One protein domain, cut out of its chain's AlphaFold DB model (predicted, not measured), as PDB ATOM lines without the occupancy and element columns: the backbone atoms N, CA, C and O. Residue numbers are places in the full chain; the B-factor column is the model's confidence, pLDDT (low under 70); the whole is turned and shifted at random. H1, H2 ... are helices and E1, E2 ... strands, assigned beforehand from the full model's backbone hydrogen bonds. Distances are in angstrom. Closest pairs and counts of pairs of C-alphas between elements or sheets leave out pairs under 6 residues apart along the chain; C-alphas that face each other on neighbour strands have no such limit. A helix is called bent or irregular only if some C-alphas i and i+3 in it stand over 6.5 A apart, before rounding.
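This is residues 27 to 170 of the 344 residues of the protein "Peptidase_M24 domain-containing protein" of Bifiguratus adelaidae (UniProt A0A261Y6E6). A twisted sheet of four strands forms the middle layer of this domain, with H3 and H4 side by side over one face and the later part of the long helix H1 slanting across the other. The earlier part of H1 runs on past the sheet toward one end of the longest axis, while the short H2 and H5 pack on H1. The printed part has 144 residues, with five named helices and four named strands in the order H1 E1 H2 E2 E3 H3 E4 H4 H5. The sheet runs E3 E2 E1 E4 and is mixed, and the class is mixed, helices and strands. The whole is compact, with a radius of gyration of the C-alphas of 14.3 A and spans of 45 by 33 by 31 A.

Find C-alpha 27 at (-12.730, 2.306, 57.168); from there H1 runs through residues 27 to 51, 34.9 A long. It has a kink of 28 degrees near residue 44 and is irregular, but only just: C-alphas 42 and 45 are 6.8 A apart. Next come E1, residues 56 to 62, 20.0 A long, and the four-residue H2, residues 70 to 73. At C-alpha 84, (7.359, -0.343, 40.488), E2 begins; it holds residues 84 to 92 over 24.9 A. E3, residues 95 to 103, covers 26.1 A, and H3, residues 107 to 119, covers 18.5 A. E4 is short, residues 124 to 126. H4, residues 140 to 156, spans 18.3 A; it is irregular, with C-alphas 149 and 152 lying 9.1 A apart, and has a kink of 105 degrees near residue 150. H5, residues 162 to 169, ends at C-alpha 169, (-14.955, 9.212, 33.127).

Start with the sheet, whose strand lines turn by 45 degrees from edge to edge. E2 and E3 form an antiparallel hairpin; look for N 88 and O 99 at 2.9 A. E2 and E1 are antiparallel, with N 59 and O 87 at 2.9 A. E1 and E4 are parallel, with N 125 and O 56 at 2.8 A. The sheet and its helices stand in three layers, helices on both faces of a sheet: H3 and H4 on one face, H1 on the opposite face. H3 lies over E2 at a height over the sheet of 9.2 A, along the strands. H4 lies over E1 and only just over E4, where 3 of its C-alphas fall, at a height of 9.7 A. H3 and H4 touch through residues 146 to 150 of H4 alone, the closest C-alphas being those of Trp 109 and Thr 149, 6.3 A apart; they run the same way at a shallow tilt of 27 degrees. E3, H3 and E4 form a split strand-helix-strand unit, two strands running the same way with E2 and E1 between them in the sheet, and its crossover is right-handed. On the other face, H1 lies over E3 and E2 at a height of 11.6 A, slantwise to the strands at 41 degrees to E3 on the local plane. With residues 40 to 49 alone H1 touches H5, opposite ways at a shallow tilt of 31 degrees; the closest C-alphas are those of Ile 48 and Val 163, 6.2 A apart. With residues 37 to 41 alone H1 touches H2, closest at the C-alphas of Gln 37 and Leu 73, 6.1 A apart. H2 and H5 only graze the sheet. Every O i to N i+4 pair is within hydrogen-bond range in H3 and H5, against 18 of 21 in H1 and 8 of 13 in H4, while H2 is too short for such a pair.

Look to Asp 28 and Pro 152 for the two C-alphas farthest apart, 45.6 A. The printed part has no cut. The one long link is E4 to H4, residues 127 to 139. Mean pLDDT of the printed part is 96.3, and no printed residue is under 70.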
ATOM      1  N   ARG A  27     -12.687   3.744  57.467       97.31
ATOM      2  CA  ARG A  27     -12.730   2.306  57.168       97.31
ATOM      3  C   ARG A  27     -13.945   1.930  56.318       97.31
ATOM      4  O   ARG A  27     -13.797   1.189  55.352       97.31
ATOM      5  N   ASP A  28     -15.123   2.450  56.654       97.56
ATOM      6  CA  ASP A  28     -16.344   2.177  55.886       97.56
ATOM      7  C   ASP A  28     -16.281   2.849  54.512       97.56
ATOM      8  O   ASP A  28     -16.661   2.257  53.502       97.56
ATOM      9  N   ARG A  29     -15.707   4.057  54.447       96.38
ATOM     10  CA  ARG A  29     -15.430   4.751  53.184       96.38
ATOM     11  C   ARG A  29     -14.484   3.955  52.289       96.38
ATOM     12  O   ARG A  29     -14.773   3.808  51.104       96.38
ATOM     13  N   ALA A  30     -13.410   3.397  52.850       97.69
ATOM     14  CA  ALA A  30     -12.486   2.546  52.105       97.69
ATOM     15  C   ALA A  30     -13.192   1.307  51.530       97.69
ATOM     16  O   ALA A  30     -13.003   0.981  50.361       97.69
ATOM     17  N   ALA A  31     -14.074   0.663  52.304       98.12
ATOM     18  CA  ALA A  31     -14.864  -0.471  51.822       98.12
ATOM     19  C   ALA A  31     -15.792  -0.088  50.652       98.12
ATOM     20  O   ALA A  31     -15.878  -0.829  49.671       98.12
ATOM     21  N   ILE A  32     -16.440   1.081  50.724       97.44
ATOM     22  CA  ILE A  32     -17.274   1.622  49.639       97.44
ATOM     23  C   ILE A  32     -16.428   1.865  48.381       97.44
ATOM     24  O   ILE A  32     -16.741   1.324  47.320       97.44
ATOM     25  N   GLN A  33     -15.322   2.602  48.495       97.44
ATOM     26  CA  GLN A  33     -14.428   2.903  47.371       97.44
ATOM     27  C   GLN A  33     -13.847   1.634  46.731       97.44
ATOM     28  O   GLN A  33     -13.832   1.504  45.510       97.44
ATOM     29  N   ASN A  34     -13.438   0.656  47.542       97.88
ATOM     30  CA  ASN A  34     -12.924  -0.620  47.047       97.88
ATOM     31  C   ASN A  34     -14.005  -1.438  46.326       97.88
ATOM     32  O   ASN A  34     -13.699  -2.159  45.377       97.88
ATOM     33  N   SER A  35     -15.277  -1.316  46.725       97.81
ATOM     34  CA  SER A  35     -16.380  -1.941  45.985       97.81
ATOM     35  C   SER A  35     -16.560  -1.326  44.593       97.81
ATOM     36  O   SER A  35     -16.755  -2.058  43.622       97.81
ATOM     37  N   TRP A  36     -16.403  -0.003  44.474       97.62
ATOM     38  CA  TRP A  36     -16.460   0.701  43.194       97.62
ATOM     39  C   TRP A  36     -15.278   0.362  42.296       97.62
ATOM     40  O   TRP A  36     -15.456   0.095  41.111       97.62
ATOM     41  N   GLN A  37     -14.076   0.318  42.869       97.31
ATOM     42  CA  GLN A  37     -12.862  -0.087  42.170       97.31
ATOM     43  C   GLN A  37     -12.987  -1.516  41.628       97.31
ATOM     44  O   GLN A  37     -12.665  -1.766  40.464       97.31
ATOM     45  N   LYS A  38     -13.537  -2.436  42.428       97.75
ATOM     46  CA  LYS A  38     -13.799  -3.809  41.998       97.75
ATOM     47  C   LYS A  38     -14.776  -3.843  40.825       97.75
ATOM     48  O   LYS A  38     -14.503  -4.501  39.827       97.75
ATOM     49  N   GLU A  39     -15.888  -3.116  40.913       97.69
ATOM     50  CA  GLU A  39     -16.850  -3.013  39.813       97.69
ATOM     51  C   GLU A  39     -16.221  -2.425  38.542       97.69
ATOM     52  O   GLU A  39     -16.439  -2.946  37.444       97.69
ATOM     53  N   ARG A  40     -15.383  -1.396  38.686       97.50
ATOM     54  CA  ARG A  40     -14.626  -0.797  37.585       97.50
ATOM     55  C   ARG A  40     -13.725  -1.838  36.909       97.50
ATOM     56  O   ARG A  40     -13.806  -2.024  35.694       97.50
ATOM     57  N   ILE A  41     -12.928  -2.575  37.681       98.12
ATOM     58  CA  ILE A  41     -12.025  -3.610  37.154       98.12
ATOM     59  C   ILE A  41     -12.790  -4.783  36.537       98.12
ATOM     60  O   ILE A  41     -12.382  -5.289  35.494       98.12
ATOM     61  N   GLU A  42     -13.871  -5.248  37.157       97.38
ATOM     62  CA  GLU A  42     -14.554  -6.480  36.744       97.38
ATOM     63  C   GLU A  42     -15.607  -6.265  35.651       97.38
ATOM     64  O   GLU A  42     -15.889  -7.198  34.899       97.38
ATOM     65  N   LYS A  43     -16.194  -5.064  35.540       97.31
ATOM     66  CA  LYS A  43     -17.289  -4.785  34.595       97.31
ATOM     67  C   LYS A  43     -16.977  -3.684  33.588       97.31
ATOM     68  O   LYS A  43     -17.367  -3.812  32.428       97.31
ATOM     69  N   VAL A  44     -16.307  -2.609  34.004       98.00
ATOM     70  CA  VAL A  44     -16.079  -1.433  33.145       98.00
ATOM     71  C   VAL A  44     -14.914  -1.680  32.188       98.00
ATOM     72  O   VAL A  44     -15.108  -1.657  30.972       98.00
ATOM     73  N   ILE A  45     -13.731  -2.016  32.710       98.50
ATOM     74  CA  ILE A  45     -12.526  -2.233  31.890       98.50
ATOM     75  C   ILE A  45     -12.739  -3.291  30.790       98.50
ATOM     76  O   ILE A  45     -12.428  -2.998  29.636       98.50
ATOM     77  N   PRO A  46     -13.325  -4.482  31.046       98.31
ATOM     78  CA  PRO A  46     -13.510  -5.490  29.998       98.31
ATOM     79  C   PRO A  46     -14.388  -5.020  28.838       98.31
ATOM     80  O   PRO A  46     -14.174  -5.445  27.700       98.31
ATOM     81  N   ARG A  47     -15.384  -4.170  29.127       97.88
ATOM     82  CA  ARG A  47     -16.274  -3.578  28.122       97.88
ATOM     83  C   ARG A  47     -15.557  -2.514  27.303       97.88
ATOM     84  O   ARG A  47     -15.760  -2.468  26.096       97.88
ATOM     85  N   ILE A  48     -14.714  -1.701  27.935       98.31
ATOM     86  CA  ILE A  48     -13.886  -0.700  27.249       98.31
ATOM     87  C   ILE A  48     -12.882  -1.397  26.326       98.31
ATOM     88  O   ILE A  48     -12.813  -1.080  25.141       98.31
ATOM     89  N   LEU A  49     -12.173  -2.417  26.821       98.50
ATOM     90  CA  LEU A  49     -11.248  -3.206  26.002       98.50
ATOM     91  C   LEU A  49     -11.949  -3.831  24.786       98.50
ATOM     92  O   LEU A  49     -11.419  -3.801  23.680       98.50
ATOM     93  N   GLU A  50     -13.166  -4.348  24.959       97.81
ATOM     94  CA  GLU A  50     -13.983  -4.853  23.851       97.81
ATOM     95  C   GLU A  50     -14.406  -3.760  22.872       97.81
ATOM     96  O   GLU A  50     -14.207  -3.921  21.669       97.81
ATOM     97  N   LYS A  51     -14.941  -2.645  23.380       97.62
ATOM     98  CA  LYS A  51     -15.392  -1.497  22.585       97.62
ATOM     99  C   LYS A  51     -14.293  -0.989  21.655       97.62
ATOM    100  O   LYS A  51     -14.561  -0.725  20.487       97.62
ATOM    101  N   TYR A  52     -13.065  -0.900  22.158       98.00
ATOM    102  CA  TYR A  52     -11.917  -0.423  21.389       98.00
ATOM    103  C   TYR A  52     -11.143  -1.531  20.668       98.00
ATOM    104  O   TYR A  52     -10.151  -1.235  20.000       98.00
ATOM    105  N   ASN A  53     -11.574  -2.796  20.757       97.25
ATOM    106  CA  ASN A  53     -10.879  -3.963  20.200       97.25
ATOM    107  C   ASN A  53      -9.413  -4.074  20.681       97.25
ATOM    108  O   ASN A  53      -8.485  -4.269  19.893       97.25
ATOM    109  N   VAL A  54      -9.190  -3.858  21.979       98.38
ATOM    110  CA  VAL A  54      -7.883  -3.895  22.645       98.38
ATOM    111  C   VAL A  54      -7.713  -5.223  23.376       98.38
ATOM    112  O   VAL A  54      -8.384  -5.486  24.369       98.38
ATOM    113  N   ASP A  55      -6.767  -6.043  22.915       98.56
ATOM    114  CA  ASP A  55      -6.452  -7.319  23.568       98.56
ATOM    115  C   ASP A  55      -5.708  -7.140  24.907       98.56
ATOM    116  O   ASP A  55      -5.865  -7.964  25.806       98.56
ATOM    117  N   MET A  56      -4.891  -6.093  25.066       98.81
ATOM    118  CA  MET A  56      -4.137  -5.840  26.296       98.81
ATOM    119  C   MET A  56      -3.897  -4.349  26.534       98.81
ATOM    120  O   MET A  56      -3.506  -3.630  25.620       98.81
ATOM    121  N   TRP A  57      -4.064  -3.898  27.772       98.81
ATOM    122  CA  TRP A  57      -3.711  -2.561  28.242       98.81
ATOM    123  C   TRP A  57      -2.739  -2.679  29.414       98.81
ATOM    124  O   TRP A  57      -3.003  -3.418  30.366       98.81
ATOM    125  N   ILE A  58      -1.597  -1.996  29.320       98.62
ATOM    126  CA  ILE A  58      -0.542  -2.027  30.336       98.62
ATOM    127  C   ILE A  58      -0.331  -0.616  30.877       98.62
ATOM    128  O   ILE A  58       0.008   0.296  30.123       98.62
ATOM    129  N   ILE A  59      -0.455  -0.470  32.193       98.06
ATOM    130  CA  ILE A  59      -0.068   0.732  32.933       98.06
ATOM    131  C   ILE A  59       1.166   0.368  33.749       98.06
ATOM    132  O   ILE A  59       1.094  -0.499  34.622       98.06
ATOM    133  N   ALA A  60       2.294   1.012  33.470       96.44
ATOM    134  CA  ALA A  60       3.543   0.806  34.195       96.44
ATOM    135  C   ALA A  60       3.999   2.127  34.817       96.44
ATOM    136  O   ALA A  60       4.066   3.145  34.139       96.44
ATOM    137  N   GLN A  61       4.298   2.093  36.110       95.62
ATOM    138  CA  GLN A  61       4.577   3.282  36.907       95.62
ATOM    139  C   GLN A  61       5.498   2.944  38.080       95.62
ATOM    140  O   GLN A  61       5.754   1.775  38.392       95.62
ATOM    141  N   ARG A  62       5.975   3.977  38.767       93.06
ATOM    142  CA  ARG A  62       6.839   3.864  39.947       93.06
ATOM    143  C   ARG A  62       6.477   4.921  40.979       93.06
ATOM    144  O   ARG A  62       5.714   5.828  40.672       93.06
ATOM    145  N   GLU A  63       7.047   4.804  42.174       92.44
ATOM    146  CA  GLU A  63       6.978   5.859  43.194       92.44
ATOM    147  C   GLU A  63       7.273   7.235  42.574       92.44
ATOM    148  O   GLU A  63       8.293   7.395  41.892       92.44
ATOM    149  N   TYR A  64       6.385   8.205  42.827       92.25
ATOM    150  CA  TYR A  64       6.460   9.594  42.344       92.25
ATOM    151  C   TYR A  64       6.314   9.779  40.825       92.25
ATOM    152  O   TYR A  64       6.595  10.858  40.304       92.25
ATOM    153  N   GLY A  65       5.934   8.725  40.107       94.19
ATOM    154  CA  GLY A  65       5.670   8.746  38.673       94.19
ATOM    155  C   GLY A  65       4.413   7.954  38.357       94.19
ATOM    156  O   GLY A  65       4.457   7.052  37.517       94.19
ATOM    157  N   GLU A  66       3.357   8.211  39.132       95.25
ATOM    158  CA  GLU A  66       2.042   7.616  38.966       95.25
ATOM    159  C   GLU A  66       1.418   8.015  37.630       95.25
ATOM    160  O   GLU A  66       1.405   9.186  37.252       95.25
ATOM    161  N   ASP A  67       0.840   7.036  36.943       96.06
ATOM    162  CA  ASP A  67      -0.007   7.310  35.785       96.06
ATOM    163  C   ASP A  67      -1.302   7.988  36.255       96.06
ATOM    164  O   ASP A  67      -1.851   7.578  37.274       96.06
ATOM    165  N   THR A  68      -1.845   8.976  35.539       94.38
ATOM    166  CA  THR A  68      -3.083   9.660  35.960       94.38
ATOM    167  C   THR A  68      -4.233   8.682  36.219       94.38
ATOM    168  O   THR A  68      -4.974   8.843  37.186       94.38
ATOM    169  N   VAL A  69      -4.348   7.603  35.434       95.88
ATOM    170  CA  VAL A  69      -5.413   6.603  35.629       95.88
ATOM    171  C   VAL A  69      -5.257   5.781  36.914       95.88
ATOM    172  O   VAL A  69      -6.213   5.156  37.375       95.88
ATOM    173  N   PHE A  70      -4.062   5.758  37.517       95.81
ATOM    174  CA  PHE A  70      -3.789   5.028  38.756       95.81
ATOM    175  C   PHE A  70      -4.739   5.432  39.879       95.81
ATOM    176  O   PHE A  70      -5.217   4.575  40.625       95.81
ATOM    177  N   TRP A  71      -5.039   6.720  39.984       94.62
ATOM    178  CA  TRP A  71      -5.847   7.274  41.060       94.62
ATOM    179  C   TRP A  71      -7.298   6.777  41.030       94.62
ATOM    180  O   TRP A  71      -7.871   6.542  42.095       94.62
ATOM    181  N   SER A  72      -7.818   6.451  39.841       94.75
ATOM    182  CA  SER A  72      -9.131   5.815  39.654       94.75
ATOM    183  C   SER A  72      -9.109   4.280  39.764       94.75
ATOM    184  O   SER A  72     -10.164   3.640  39.776       94.75
ATOM    185  N   LEU A  73      -7.923   3.657  39.820       95.44
ATOM    186  CA  LEU A  73      -7.735   2.194  39.848       95.44
ATOM    187  C   LEU A  73      -7.212   1.654  41.178       95.44
ATOM    188  O   LEU A  73      -7.320   0.452  41.450       95.44
ATOM    189  N   LYS A  74      -6.590   2.500  41.995       95.56
ATOM    190  CA  LYS A  74      -5.987   2.080  43.255       95.56
ATOM    191  C   LYS A  74      -7.059   1.729  44.288       95.56
ATOM    192  O   LYS A  74      -8.145   2.302  44.316       95.56
ATOM    193  N   MET A  75      -6.713   0.820  45.195       95.62
ATOM    194  CA  MET A  75      -7.509   0.624  46.408       95.62
ATOM    195  C   MET A  75      -7.464   1.893  47.266       95.62
ATOM    196  O   MET A  75      -6.472   2.632  47.252       95.62
ATOM    197  N   ALA A  76      -8.506   2.136  48.054       95.81
ATOM    198  CA  ALA A  76      -8.614   3.307  48.918       95.81
ATOM    199  C   ALA A  76      -7.433   3.429  49.894       95.81
ATOM    200  O   ALA A  76      -6.921   4.523  50.116       95.81
ATOM    201  N   GLU A  77      -6.950   2.299  50.415       95.56
ATOM    202  CA  GLU A  77      -5.826   2.216  51.352       95.56
ATOM    203  C   GLU A  77      -4.459   2.391  50.676       95.56
ATOM    204  O   GLU A  77      -3.443   2.572  51.351       95.56
ATOM    205  N   THR A  78      -4.401   2.330  49.344       94.25
ATOM    206  CA  THR A  78      -3.168   2.608  48.604       94.25
ATOM    207  C   THR A  78      -2.994   4.119  48.520       94.25
ATOM    208  O   THR A  78      -3.759   4.792  47.837       94.25
ATOM    209  N   PHE A  79      -2.009   4.660  49.238       90.31
ATOM    210  CA  PHE A  79      -1.762   6.106  49.276       90.31
ATOM    211  C   PHE A  79      -1.196   6.642  47.953       90.31
ATOM    212  O   PHE A  79      -1.715   7.611  47.419       90.31
ATOM    213  N   ALA A  80      -0.170   5.978  47.424       93.50
ATOM    214  CA  ALA A  80       0.539   6.311  46.189       93.50
ATOM    215  C   ALA A  80       1.062   5.013  45.550       93.50
ATOM    216  O   ALA A  80       0.982   3.946  46.186       93.50
ATOM    217  N   ALA A  81       1.612   5.070  44.332       91.25
ATOM    218  CA  ALA A  81       2.326   3.912  43.810       91.25
ATOM    219  C   ALA A  81       3.501   3.606  44.746       91.25
ATOM    220  O   ALA A  81       4.148   4.495  45.294       91.25
ATOM    221  N   ARG A  82       3.761   2.320  44.972       88.94
ATOM    222  CA  ARG A  82       4.928   1.862  45.730       88.94
ATOM    223  C   ARG A  82       5.823   1.104  44.775       88.94
ATOM    224  O   ARG A  82       5.317   0.436  43.881       88.94
ATOM    225  N   ARG A  83       7.134   1.126  44.998       91.56
ATOM    226  CA  ARG A  83       8.094   0.398  44.161       91.56
ATOM    227  C   ARG A  83       7.881   0.697  42.667       91.56
ATOM    228  O   ARG A  83       7.611   1.840  42.307       91.56
ATOM    229  N   ARG A  84       7.986  -0.320  41.809       94.62
ATOM    230  CA  ARG A  84       7.359  -0.343  40.488       94.62
ATOM    231  C   ARG A  84       6.031  -1.089  40.583       94.62
ATOM    232  O   ARG A  84       6.001  -2.241  41.025       94.62
ATOM    233  N   THR A  85       4.966  -0.436  40.133       95.75
ATOM    234  CA  THR A  85       3.619  -1.006  40.053       95.75
ATOM    235  C   THR A  85       3.251  -1.167  38.587       95.75
ATOM    236  O   THR A  85       3.347  -0.212  37.818       95.75
ATOM    237  N   ILE A  86       2.823  -2.361  38.182       97.50
ATOM    238  CA  ILE A  86       2.360  -2.615  36.815       97.50
ATOM    239  C   ILE A  86       0.975  -3.242  36.869       97.50
ATOM    240  O   ILE A  86       0.805  -4.311  37.453       97.50
ATOM    241  N   TYR A  87       0.009  -2.586  36.232       98.25
ATOM    242  CA  TYR A  87      -1.305  -3.149  35.950       98.25
ATOM    243  C   TYR A  87      -1.306  -3.677  34.518       98.25
ATOM    244  O   TYR A  87      -0.899  -2.976  33.593       98.25
ATOM    245  N   ILE A  88      -1.778  -4.907  34.334       98.69
ATOM    246  CA  ILE A  88      -2.076  -5.467  33.016       98.69
ATOM    247  C   ILE A  88      -3.532  -5.892  33.018       98.69
ATOM    248  O   ILE A  88      -3.929  -6.722  33.831       98.69
ATOM    249  N   PHE A  89      -4.300  -5.361  32.081       98.81
ATOM    250  CA  PHE A  89      -5.649  -5.813  31.780       98.81
ATOM    251  C   PHE A  89      -5.614  -6.490  30.417       98.81
ATOM    252  O   PHE A  89      -5.187  -5.878  29.441       98.81
ATOM    253  N   GLU A  90      -6.029  -7.750  30.335       97.88
ATOM    254  CA  GLU A  90      -6.053  -8.488  29.077       97.88
ATOM    255  C   GLU A  90      -7.430  -9.076  28.790       97.88
ATOM    256  O   GLU A  90      -8.134  -9.563  29.677       97.88
ATOM    257  N   ARG A  91      -7.801  -9.046  27.514       96.94
ATOM    258  CA  ARG A  91      -8.988  -9.688  26.973       96.94
ATOM    259  C   ARG A  91      -8.580 -10.500  25.750       96.94
ATOM    260  O   ARG A  91      -8.611 -10.021  24.622       96.94
ATOM    261  N   THR A  92      -8.204 -11.751  25.981       93.88
ATOM    262  CA  THR A  92      -7.701 -12.671  24.951       93.88
ATOM    263  C   THR A  92      -8.502 -13.967  24.971       93.88
ATOM    264  O   THR A  92      -8.924 -14.443  26.027       93.88
ATOM    265  N   ASN A  93      -8.753 -14.549  23.794       87.88
ATOM    266  CA  ASN A  93      -9.493 -15.814  23.654       87.88
ATOM    267  C   ASN A  93     -10.856 -15.814  24.379       87.88
ATOM    268  O   ASN A  93     -11.235 -16.791  25.023       87.88
ATOM    269  N   GLY A  94     -11.567 -14.682  24.343       86.56
ATOM    270  CA  GLY A  94     -12.866 -14.516  25.008       86.56
ATOM    271  C   GLY A  94     -12.809 -14.457  26.540       86.56
ATOM    272  O   GLY A  94     -13.856 -14.394  27.175       86.56
ATOM    273  N   THR A  95     -11.617 -14.463  27.145       94.75
ATOM    274  CA  THR A  95     -11.432 -14.399  28.599       94.75
ATOM    275  C   THR A  95     -10.811 -13.069  29.003       94.75
ATOM    276  O   THR A  95      -9.803 -12.657  28.434       94.75
ATOM    277  N   TYR A  96     -11.377 -12.432  30.026       98.19
ATOM    278  CA  TYR A  96     -10.771 -11.283  30.690       98.19
ATOM    279  C   TYR A  96      -9.929 -11.721  31.892       98.19
ATOM    280  O   TYR A  96     -10.383 -12.531  32.704       98.19
ATOM    281  N   ARG A  97      -8.715 -11.179  32.021       98.06
ATOM    282  CA  ARG A  97      -7.846 -11.337  33.196       98.06
ATOM    283  C   ARG A  97      -7.178 -10.005  33.514       98.06
ATOM    284  O   ARG A  97      -6.941  -9.191  32.625       98.06
ATOM    285  N   HIS A  98      -6.862  -9.797  34.786       98.06
ATOM    286  CA  HIS A  98      -6.058  -8.663  35.213       98.06
ATOM    287  C   HIS A  98      -4.934  -9.121  36.139       98.06
ATOM    288  O   HIS A  98      -5.072 -10.099  36.876       98.06
ATOM    289  N   HIS A  99      -3.817  -8.406  36.086       98.06
ATOM    290  CA  HIS A  99      -2.609  -8.681  36.849       98.06
ATOM    291  C   HIS A  99      -2.110  -7.385  37.473       98.06
ATOM    292  O   HIS A  99      -2.086  -6.348  36.813       98.06
ATOM    293  N   ILE A 100      -1.695  -7.459  38.735       96.56
ATOM    294  CA  ILE A 100      -1.054  -6.352  39.440       96.56
ATOM    295  C   ILE A 100       0.282  -6.871  39.950       96.56
ATOM    296  O   ILE A 100       0.324  -7.795  40.765       96.56
ATOM    297  N   PHE A 101       1.369  -6.286  39.463       96.56
ATOM    298  CA  PHE A 101       2.718  -6.589  39.918       96.56
ATOM    299  C   PHE A 101       3.268  -5.435  40.744       96.56
ATOM    300  O   PHE A 101       3.117  -4.276  40.366       96.56
ATOM    301  N   LEU A 102       3.922  -5.769  41.856       94.81
ATOM    302  CA  LEU A 102       4.535  -4.815  42.772       94.81
ATOM    303  C   LEU A 102       5.909  -5.330  43.210       94.81
ATOM    304  O   LEU A 102       6.001  -6.172  44.103       94.81
ATOM    305  N   ASP A 103       6.977  -4.814  42.609       93.19
ATOM    306  CA  ASP A 103       8.354  -5.216  42.918       93.19
ATOM    307  C   ASP A 103       9.355  -4.126  42.481       93.19
ATOM    308  O   ASP A 103       9.009  -3.208  41.749       93.19
ATOM    309  N   ASN A 104      10.600  -4.196  42.949       90.75
ATOM    310  CA  ASN A 104      11.710  -3.332  42.537       90.75
ATOM    311  C   ASN A 104      12.836  -4.092  41.823       90.75
ATOM    312  O   ASN A 104      13.819  -3.476  41.407       90.75
ATOM    313  N   THR A 105      12.732  -5.415  41.683       93.25
ATOM    314  CA  THR A 105      13.764  -6.223  41.024       93.25
ATOM    315  C   THR A 105      13.503  -6.396  39.526       93.25
ATOM    316  O   THR A 105      12.445  -6.053  39.003       93.25
ATOM    317  N   ALA A 106      14.469  -6.978  38.811       92.88
ATOM    318  CA  ALA A 106      14.299  -7.354  37.408       92.88
ATOM    319  C   ALA A 106      13.251  -8.468  37.191       92.88
ATOM    320  O   ALA A 106      12.878  -8.721  36.045       92.88
ATOM    321  N   GLN A 107      12.789  -9.143  38.253       95.81
ATOM    322  CA  GLN A 107      11.792 -10.210  38.157       95.81
ATOM    323  C   GLN A 107      10.459  -9.697  37.605       95.81
ATOM    324  O   GLN A 107       9.884 -10.357  36.745       95.81
ATOM    325  N   ILE A 108      10.046  -8.481  37.975       96.12
ATOM    326  CA  ILE A 108       8.783  -7.885  37.517       96.12
ATOM    327  C   ILE A 108       8.641  -7.883  35.990       96.12
ATOM    328  O   ILE A 108       7.579  -8.172  35.450       96.12
ATOM    329  N   TRP A 109       9.735  -7.636  35.266       96.31
ATOM    330  CA  TRP A 109       9.735  -7.607  33.804       96.31
ATOM    331  C   TRP A 109       9.651  -9.004  33.189       96.31
ATOM    332  O   TRP A 109       9.072  -9.175  32.118       96.31
ATOM    333  N   LYS A 110      10.188 -10.022  33.873       97.25
ATOM    334  CA  LYS A 110       9.991 -11.422  33.477       97.25
ATOM    335  C   LYS A 110       8.531 -11.830  33.660       97.25
ATOM    336  O   LYS A 110       7.992 -12.511  32.793       97.25
ATOM    337  N   ASP A 111       7.891 -11.368  34.731       97.88
ATOM    338  CA  ASP A 111       6.479 -11.650  35.002       97.88
ATOM    339  C   ASP A 111       5.572 -10.971  33.963       97.88
ATOM    340  O   ASP A 111       4.705 -11.627  33.385       97.88
ATOM    341  N   VAL A 112       5.843  -9.702  33.624       98.19
ATOM    342  CA  VAL A 112       5.171  -8.989  32.519       98.19
ATOM    343  C   VAL A 112       5.326  -9.748  31.203       98.19
ATOM    344  O   VAL A 112       4.336 -10.009  30.522       98.19
ATOM    345  N   ARG A 113       6.555 -10.142  30.844       98.00
ATOM    346  CA  ARG A 113       6.810 -10.898  29.613       98.00
ATOM    347  C   ARG A 113       6.056 -12.228  29.590       98.00
ATOM    348  O   ARG A 113       5.470 -12.549  28.565       98.00
ATOM    349  N   SER A 114       6.022 -12.956  30.705       98.06
ATOM    350  CA  SER A 114       5.289 -14.223  30.831       98.06
ATOM    351  C   SER A 114       3.785 -14.054  30.581       98.06
ATOM    352  O   SER A 114       3.181 -14.850  29.859       98.06
ATOM    353  N   VAL A 115       3.178 -12.982  31.111       98.19
ATOM    354  CA  VAL A 115       1.770 -12.647  30.829       98.19
ATOM    355  C   VAL A 115       1.568 -12.373  29.340       98.19
ATOM    356  O   VAL A 115       0.671 -12.957  28.738       98.19
ATOM    357  N   VAL A 116       2.418 -11.543  28.731       98.25
ATOM    358  CA  VAL A 116       2.326 -11.187  27.302       98.25
ATOM    359  C   VAL A 116       2.510 -12.409  26.398       98.25
ATOM    360  O   VAL A 116       1.735 -12.594  25.466       98.25
ATOM    361  N   GLU A 117       3.486 -13.269  26.691       97.81
ATOM    362  CA  GLU A 117       3.759 -14.508  25.952       97.81
ATOM    363  C   GLU A 117       2.577 -15.476  25.999       97.81
ATOM    364  O   GLU A 117       2.188 -16.037  24.977       97.81
ATOM    365  N   LYS A 118       1.980 -15.658  27.181       97.38
ATOM    366  CA  LYS A 118       0.824 -16.541  27.367       97.38
ATOM    367  C   LYS A 118      -0.441 -15.994  26.703       97.38
ATOM    368  O   LYS A 118      -1.265 -16.772  26.226       97.38
ATOM    369  N   ALA A 119      -0.611 -14.676  26.735       97.38
ATOM    370  CA  ALA A 119      -1.759 -13.976  26.176       97.38
ATOM    371  C   ALA A 119      -1.706 -13.874  24.642       97.38
ATOM    372  O   ALA A 119      -2.754 -13.882  24.001       97.38
ATOM    373  N   ASP A 120      -0.499 -13.755  24.076       97.31
ATOM    374  CA  ASP A 120      -0.212 -13.440  22.669       97.31
ATOM    375  C   ASP A 120      -1.137 -12.345  22.081       97.31
ATOM    376  O   ASP A 120      -1.827 -12.564  21.080       97.31
ATOM    377  N   PRO A 121      -1.189 -11.143  22.688       98.06
ATOM    378  CA  PRO A 121      -2.188 -10.132  22.349       98.06
ATOM    379  C   PRO A 121      -1.942  -9.557  20.954       98.06
ATOM    380  O   PRO A 121      -0.817  -9.175  20.626       98.06
ATOM    381  N   ARG A 122      -2.981  -9.413  20.128       97.88
ATOM    382  CA  ARG A 122      -2.875  -8.805  18.786       97.88
ATOM    383  C   ARG A 122      -2.674  -7.290  18.849       97.88
ATOM    384  O   ARG A 122      -2.147  -6.717  17.902       97.88
ATOM    385  N   SER A 123      -3.050  -6.657  19.959       98.44
ATOM    386  CA  SER A 123      -2.853  -5.227  20.210       98.44
ATOM    387  C   SER A 123      -2.532  -4.954  21.678       98.44
ATOM    388  O   SER A 123      -3.205  -5.500  22.554       98.44
ATOM    389  N   ILE A 124      -1.584  -4.056  21.933       98.81
ATOM    390  CA  ILE A 124      -1.215  -3.581  23.269       98.81
ATOM    391  C   ILE A 124      -1.429  -2.066  23.319       98.81
ATOM    392  O   ILE A 124      -0.920  -1.348  22.463       98.81
ATOM    393  N   VAL A 125      -2.166  -1.571  24.304       98.69
ATOM    394  CA  VAL A 125      -2.314  -0.135  24.570       98.69
ATOM    395  C   VAL A 125      -1.415   0.260  25.731       98.69
ATOM    396  O   VAL A 125      -1.354  -0.446  26.739       98.69
ATOM    397  N   LEU A 126      -0.731   1.389  25.562       98.50
ATOM    398  CA  LEU A 126       0.048   2.085  26.583       98.50
ATOM    399  C   LEU A 126      -0.463   3.526  26.689       98.50
ATOM    400  O   LEU A 126      -0.865   4.103  25.676       98.50
ATOM    401  N   ASN A 127      -0.383   4.110  27.883       97.81
ATOM    402  CA  ASN A 127      -0.722   5.513  28.135       97.81
ATOM    403  C   ASN A 127       0.449   6.423  27.711       97.81
ATOM    404  O   ASN A 127       1.260   6.826  28.539       97.81
ATOM    405  N   ILE A 128       0.581   6.648  26.402       97.00
ATOM    406  CA  ILE A 128       1.653   7.427  25.745       97.00
ATOM    407  C   ILE A 128       1.082   8.447  24.743       97.00
ATOM    408  O   ILE A 128       1.672   8.685  23.673       97.00
ATOM    409  N   ASP A 129      -0.143   8.902  24.996       97.00
ATOM    410  CA  ASP A 129      -0.813   9.887  24.159       97.00
ATOM    411  C   ASP A 129      -0.115  11.247  24.258       97.00
ATOM    412  O   ASP A 129       0.433  11.585  25.289       97.00
ATOM    413  N   GLN A 130      -0.072  12.017  23.176       95.38
ATOM    414  CA  GLN A 130       0.672  13.284  23.166       95.38
ATOM    415  C   GLN A 130      -0.212  14.495  23.511       95.38
ATOM    416  O   GLN A 130       0.317  15.569  23.787       95.38
ATOM    417  N   ASP A 131      -1.536  14.328  23.444       94.31
ATOM    418  CA  ASP A 131      -2.514  15.414  23.516       94.31
ATOM    419  C   ASP A 131      -3.428  15.264  24.748       94.31
ATOM    420  O   ASP A 131      -3.912  16.254  25.299       94.31
ATOM    421  N   ILE A 132      -3.654  14.032  25.216       94.25
ATOM    422  CA  ILE A 132      -4.576  13.724  26.313       94.25
ATOM    423  C   ILE A 132      -3.800  13.312  27.566       94.25
ATOM    424  O   ILE A 132      -3.412  12.155  27.722       94.25
ATOM    425  N   ALA A 133      -3.672  14.244  28.516       92.81
ATOM    426  CA  ALA A 133      -2.959  14.038  29.783       92.81
ATOM    427  C   ALA A 133      -3.444  12.805  30.575       92.81
ATOM    428  O   ALA A 133      -2.653  12.097  31.189       92.81
ATOM    429  N   PHE A 134      -4.740  12.489  30.497       93.94
ATOM    430  CA  PHE A 134      -5.354  11.315  31.133       93.94
ATOM    431  C   PHE A 134      -4.914   9.962  30.550       93.94
ATOM    432  O   PHE A 134      -5.241   8.916  31.108       93.94
ATOM    433  N   SER A 135      -4.187   9.969  29.431       96.19
ATOM    434  CA  SER A 135      -3.593   8.790  28.803       96.19
ATOM    435  C   SER A 135      -2.125   9.019  28.413       96.19
ATOM    436  O   SER A 135      -1.635   8.402  27.470       96.19
ATOM    437  N   ASP A 136      -1.405   9.863  29.158       95.56
ATOM    438  CA  ASP A 136       0.034  10.134  28.972       95.56
ATOM    439  C   ASP A 136       0.856   9.891  30.254       95.56
ATOM    440  O   ASP A 136       1.854  10.545  30.545       95.56
ATOM    441  N   GLY A 137       0.419   8.953  31.095       93.50
ATOM    442  CA  GLY A 137       1.080   8.698  32.375       93.50
ATOM    443  C   GLY A 137       2.354   7.845  32.292       93.50
ATOM    444  O   GLY A 137       3.075   7.718  33.286       93.50
ATOM    445  N   LEU A 138       2.681   7.243  31.139       95.94
ATOM    446  CA  LEU A 138       3.850   6.369  31.019       95.94
ATOM    447  C   LEU A 138       5.143   7.170  30.817       95.94
ATOM    448  O   LEU A 138       5.562   7.473  29.697       95.94
ATOM    449  N   HIS A 139       5.858   7.405  31.916       95.12
ATOM    450  CA  HIS A 139       7.162   8.067  31.901       95.12
ATOM    451  C   HIS A 139       8.153   7.435  30.906       95.12
ATOM    452  O   HIS A 139       8.312   6.213  30.844       95.12
ATOM    453  N   ALA A 140       8.932   8.278  30.219       95.56
ATOM    454  CA  ALA A 140       9.858   7.871  29.155       95.56
ATOM    455  C   ALA A 140      10.788   6.696  29.531       95.56
ATOM    456  O   ALA A 140      10.920   5.738  28.774       95.56
ATOM    457  N   GLY A 141      11.384   6.715  30.729       94.50
ATOM    458  CA  GLY A 141      12.254   5.622  31.181       94.50
ATOM    459  C   GLY A 141      11.517   4.301  31.453       94.50
ATOM    460  O   GLY A 141      12.063   3.231  31.190       94.50
ATOM    461  N   GLU A 142      10.274   4.355  31.945       95.06
ATOM    462  CA  GLU A 142       9.443   3.153  32.123       95.06
ATOM    463  C   GLU A 142       9.018   2.596  30.760       95.06
ATOM    464  O   GLU A 142       9.098   1.385  30.536       95.06
ATOM    465  N   ARG A 143       8.689   3.480  29.808       96.12
ATOM    466  CA  ARG A 143       8.416   3.114  28.416       96.12
ATOM    467  C   ARG A 143       9.587   2.376  27.769       96.12
ATOM    468  O   ARG A 143       9.378   1.325  27.172       96.12
ATOM    469  N   GLU A 144      10.813   2.881  27.890       96.88
ATOM    470  CA  GLU A 144      11.997   2.247  27.290       96.88
ATOM    471  C   GLU A 144      12.229   0.814  27.788       96.88
ATOM    472  O   GLU A 144      12.578  -0.085  27.012       96.88
ATOM    473  N   ILE A 145      12.060   0.580  29.092       96.00
ATOM    474  CA  ILE A 145      12.246  -0.751  29.680       96.00
ATOM    475  C   ILE A 145      11.077  -1.665  29.304       96.00
ATOM    476  O   ILE A 145      11.307  -2.828  28.955       96.00
ATOM    477  N   LEU A 146       9.843  -1.152  29.305       97.38
ATOM    478  CA  LEU A 146       8.664  -1.907  28.898       97.38
ATOM    479  C   LEU A 146       8.751  -2.325  27.427       97.38
ATOM    480  O   LEU A 146       8.609  -3.505  27.128       97.38
ATOM    481  N   GLU A 147       9.073  -1.417  26.505       97.88
ATOM    482  CA  GLU A 147       9.219  -1.737  25.077       97.88
ATOM    483  C   GLU A 147      10.320  -2.785  24.830       97.88
ATOM    484  O   GLU A 147      10.147  -3.697  24.018       97.88
ATOM    485  N   ARG A 148      11.433  -2.718  25.573       97.94
ATOM    486  CA  ARG A 148      12.487  -3.748  25.541       97.94
ATOM    487  C   ARG A 148      11.989  -5.092  26.072       97.94
ATOM    488  O   ARG A 148      12.299  -6.140  25.504       97.94
ATOM    489  N   THR A 149      11.202  -5.058  27.143       97.81
ATOM    490  CA  THR A 149      10.583  -6.239  27.754       97.81
ATOM    491  C   THR A 149       9.585  -6.888  26.802       97.81
ATOM    492  O   THR A 149       9.595  -8.110  26.674       97.81
ATOM    493  N   LEU A 150       8.808  -6.091  26.067       98.12
ATOM    494  CA  LEU A 150       7.857  -6.544  25.053       98.12
ATOM    495  C   LEU A 150       8.535  -7.108  23.797       98.12
ATOM    496  O   LEU A 150       7.924  -7.906  23.100       98.12
ATOM    497  N   GLY A 151       9.779  -6.736  23.479       97.06
ATOM    498  CA  GLY A 151      10.508  -7.316  22.346       97.06
ATOM    499  C   GLY A 151       9.684  -7.296  21.040       97.06
ATOM    500  O   GLY A 151       9.286  -6.213  20.610       97.06
ATOM    501  N   PRO A 152       9.384  -8.450  20.406       97.12
ATOM    502  CA  PRO A 152       8.581  -8.499  19.178       97.12
ATOM    503  C   PRO A 152       7.166  -7.915  19.310       97.12
ATOM    504  O   PRO A 152       6.667  -7.314  18.357       97.12
ATOM    505  N   TRP A 153       6.523  -8.028  20.481       98.44
ATOM    506  CA  TRP A 153       5.178  -7.476  20.707       98.44
ATOM    507  C   TRP A 153       5.155  -5.944  20.697       98.44
ATOM    508  O   TRP A 153       4.082  -5.362  20.567       98.44
ATOM    509  N   ARG A 154       6.316  -5.273  20.733       97.94
ATOM    510  CA  ARG A 154       6.415  -3.817  20.544       97.94
ATOM    511  C   ARG A 154       5.748  -3.356  19.245       97.94
ATOM    512  O   ARG A 154       5.136  -2.296  19.223       97.94
ATOM    513  N   ALA A 155       5.811  -4.164  18.184       98.06
ATOM    514  CA  ALA A 155       5.156  -3.864  16.909       98.06
ATOM    515  C   ALA A 155       3.614  -3.854  16.993       98.06
ATOM    516  O   ALA A 155       2.958  -3.405  16.059       98.06
ATOM    517  N   ARG A 156       3.039  -4.351  18.097       98.31
ATOM    518  CA  ARG A 156       1.596  -4.395  18.369       98.31
ATOM    519  C   ARG A 156       1.137  -3.281  19.317       98.31
ATOM    520  O   ARG A 156      -0.043  -3.240  19.666       98.31
ATOM    521  N   ILE A 157       2.047  -2.404  19.753       98.50
ATOM    522  CA  ILE A 157       1.703  -1.238  20.569       98.50
ATOM    523  C   ILE A 157       0.922  -0.241  19.713       98.50
ATOM    524  O   ILE A 157       1.343   0.093  18.605       98.50
ATOM    525  N   ARG A 158      -0.180   0.281  20.248       96.75
ATOM    526  CA  ARG A 158      -0.924   1.397  19.661       96.75
ATOM    527  C   ARG A 158      -1.352   2.406  20.718       96.75
ATOM    528  O   ARG A 158      -1.429   2.084  21.901       96.75
ATOM    529  N   ARG A 159      -1.650   3.618  20.253       96.56
ATOM    530  CA  ARG A 159      -2.301   4.661  21.045       96.56
ATOM    531  C   ARG A 159      -3.805   4.509  20.907       96.56
ATOM    532  O   ARG A 159      -4.308   4.434  19.790       96.56
ATOM    533  N   GLU A 160      -4.479   4.423  22.039       97.81
ATOM    534  CA  GLU A 160      -5.933   4.484  22.134       97.81
ATOM    535  C   GLU A 160      -6.256   5.190  23.456       97.81
ATOM    536  O   GLU A 160      -6.470   4.521  24.471       97.81
ATOM    537  N   PRO A 161      -6.204   6.535  23.480       97.12
ATOM    538  CA  PRO A 161      -6.301   7.294  24.723       97.12
ATOM    539  C   PRO A 161      -7.637   7.085  25.438       97.12
ATOM    540  O   PRO A 161      -7.714   7.131  26.667       97.12
ATOM    541  N   ASN A 162      -8.679   6.761  24.671       96.75
ATOM    542  CA  ASN A 162     -10.007   6.514  25.204       96.75
ATOM    543  C   ASN A 162     -10.063   5.312  26.154       96.75
ATOM    544  O   ASN A 162     -10.947   5.266  26.999       96.75
ATOM    545  N   VAL A 163      -9.123   4.356  26.098       98.12
ATOM    546  CA  VAL A 163      -9.100   3.274  27.098       98.12
ATOM    547  C   VAL A 163      -8.919   3.843  28.504       98.12
ATOM    548  O   VAL A 163      -9.645   3.449  29.411       98.12
ATOM    549  N   ALA A 164      -7.982   4.774  28.692       97.31
ATOM    550  CA  ALA A 164      -7.750   5.392  29.993       97.31
ATOM    551  C   ALA A 164      -8.830   6.432  30.319       97.31
ATOM    552  O   ALA A 164      -9.385   6.405  31.417       97.31
ATOM    553  N   VAL A 165      -9.184   7.289  29.353       96.12
ATOM    554  CA  VAL A 165     -10.205   8.334  29.543       96.12
ATOM    555  C   VAL A 165     -11.549   7.726  29.933       96.12
ATOM    556  O   VAL A 165     -12.116   8.136  30.941       96.12
ATOM    557  N   GLU A 166     -12.030   6.696  29.227       96.12
ATOM    558  CA  GLU A 166     -13.335   6.101  29.537       96.12
ATOM    559  C   GLU A 166     -13.338   5.372  30.886       96.12
ATOM    560  O   GLU A 166     -14.359   5.321  31.577       96.12
ATOM    561  N   VAL A 167     -12.188   4.830  31.307       96.56
ATOM    562  CA  VAL A 167     -12.034   4.264  32.652       96.56
ATOM    563  C   VAL A 167     -12.170   5.348  33.711       96.56
ATOM    564  O   VAL A 167     -12.810   5.087  34.726       96.56
ATOM    565  N   ILE A 168     -11.607   6.534  33.485       95.31
ATOM    566  CA  ILE A 168     -11.668   7.659  34.423       95.31
ATOM    567  C   ILE A 168     -13.042   8.329  34.394       95.31
ATOM    568  O   ILE A 168     -13.548   8.711  35.441       95.31
ATOM    569  N   GLU A 169     -13.686   8.479  33.239       92.94
ATOM    570  CA  GLU A 169     -14.955   9.212  33.127       92.94
ATOM    571  C   GLU A 169     -16.168   8.378  33.573       92.94
ATOM    572  O   GLU A 169     -17.169   8.925  34.044       92.94
ATOM    573  N   THR A 170     -16.091   7.048  33.455       94.12
ATOM    574  CA  THR A 170     -17.217   6.172  33.786       94.12
ATOM    575  C   THR A 170     -17.450   6.169  35.295       94.12
ATOM    576  O   THR A 170     -16.632   5.666  36.066       94.12
TER     577      THR A 170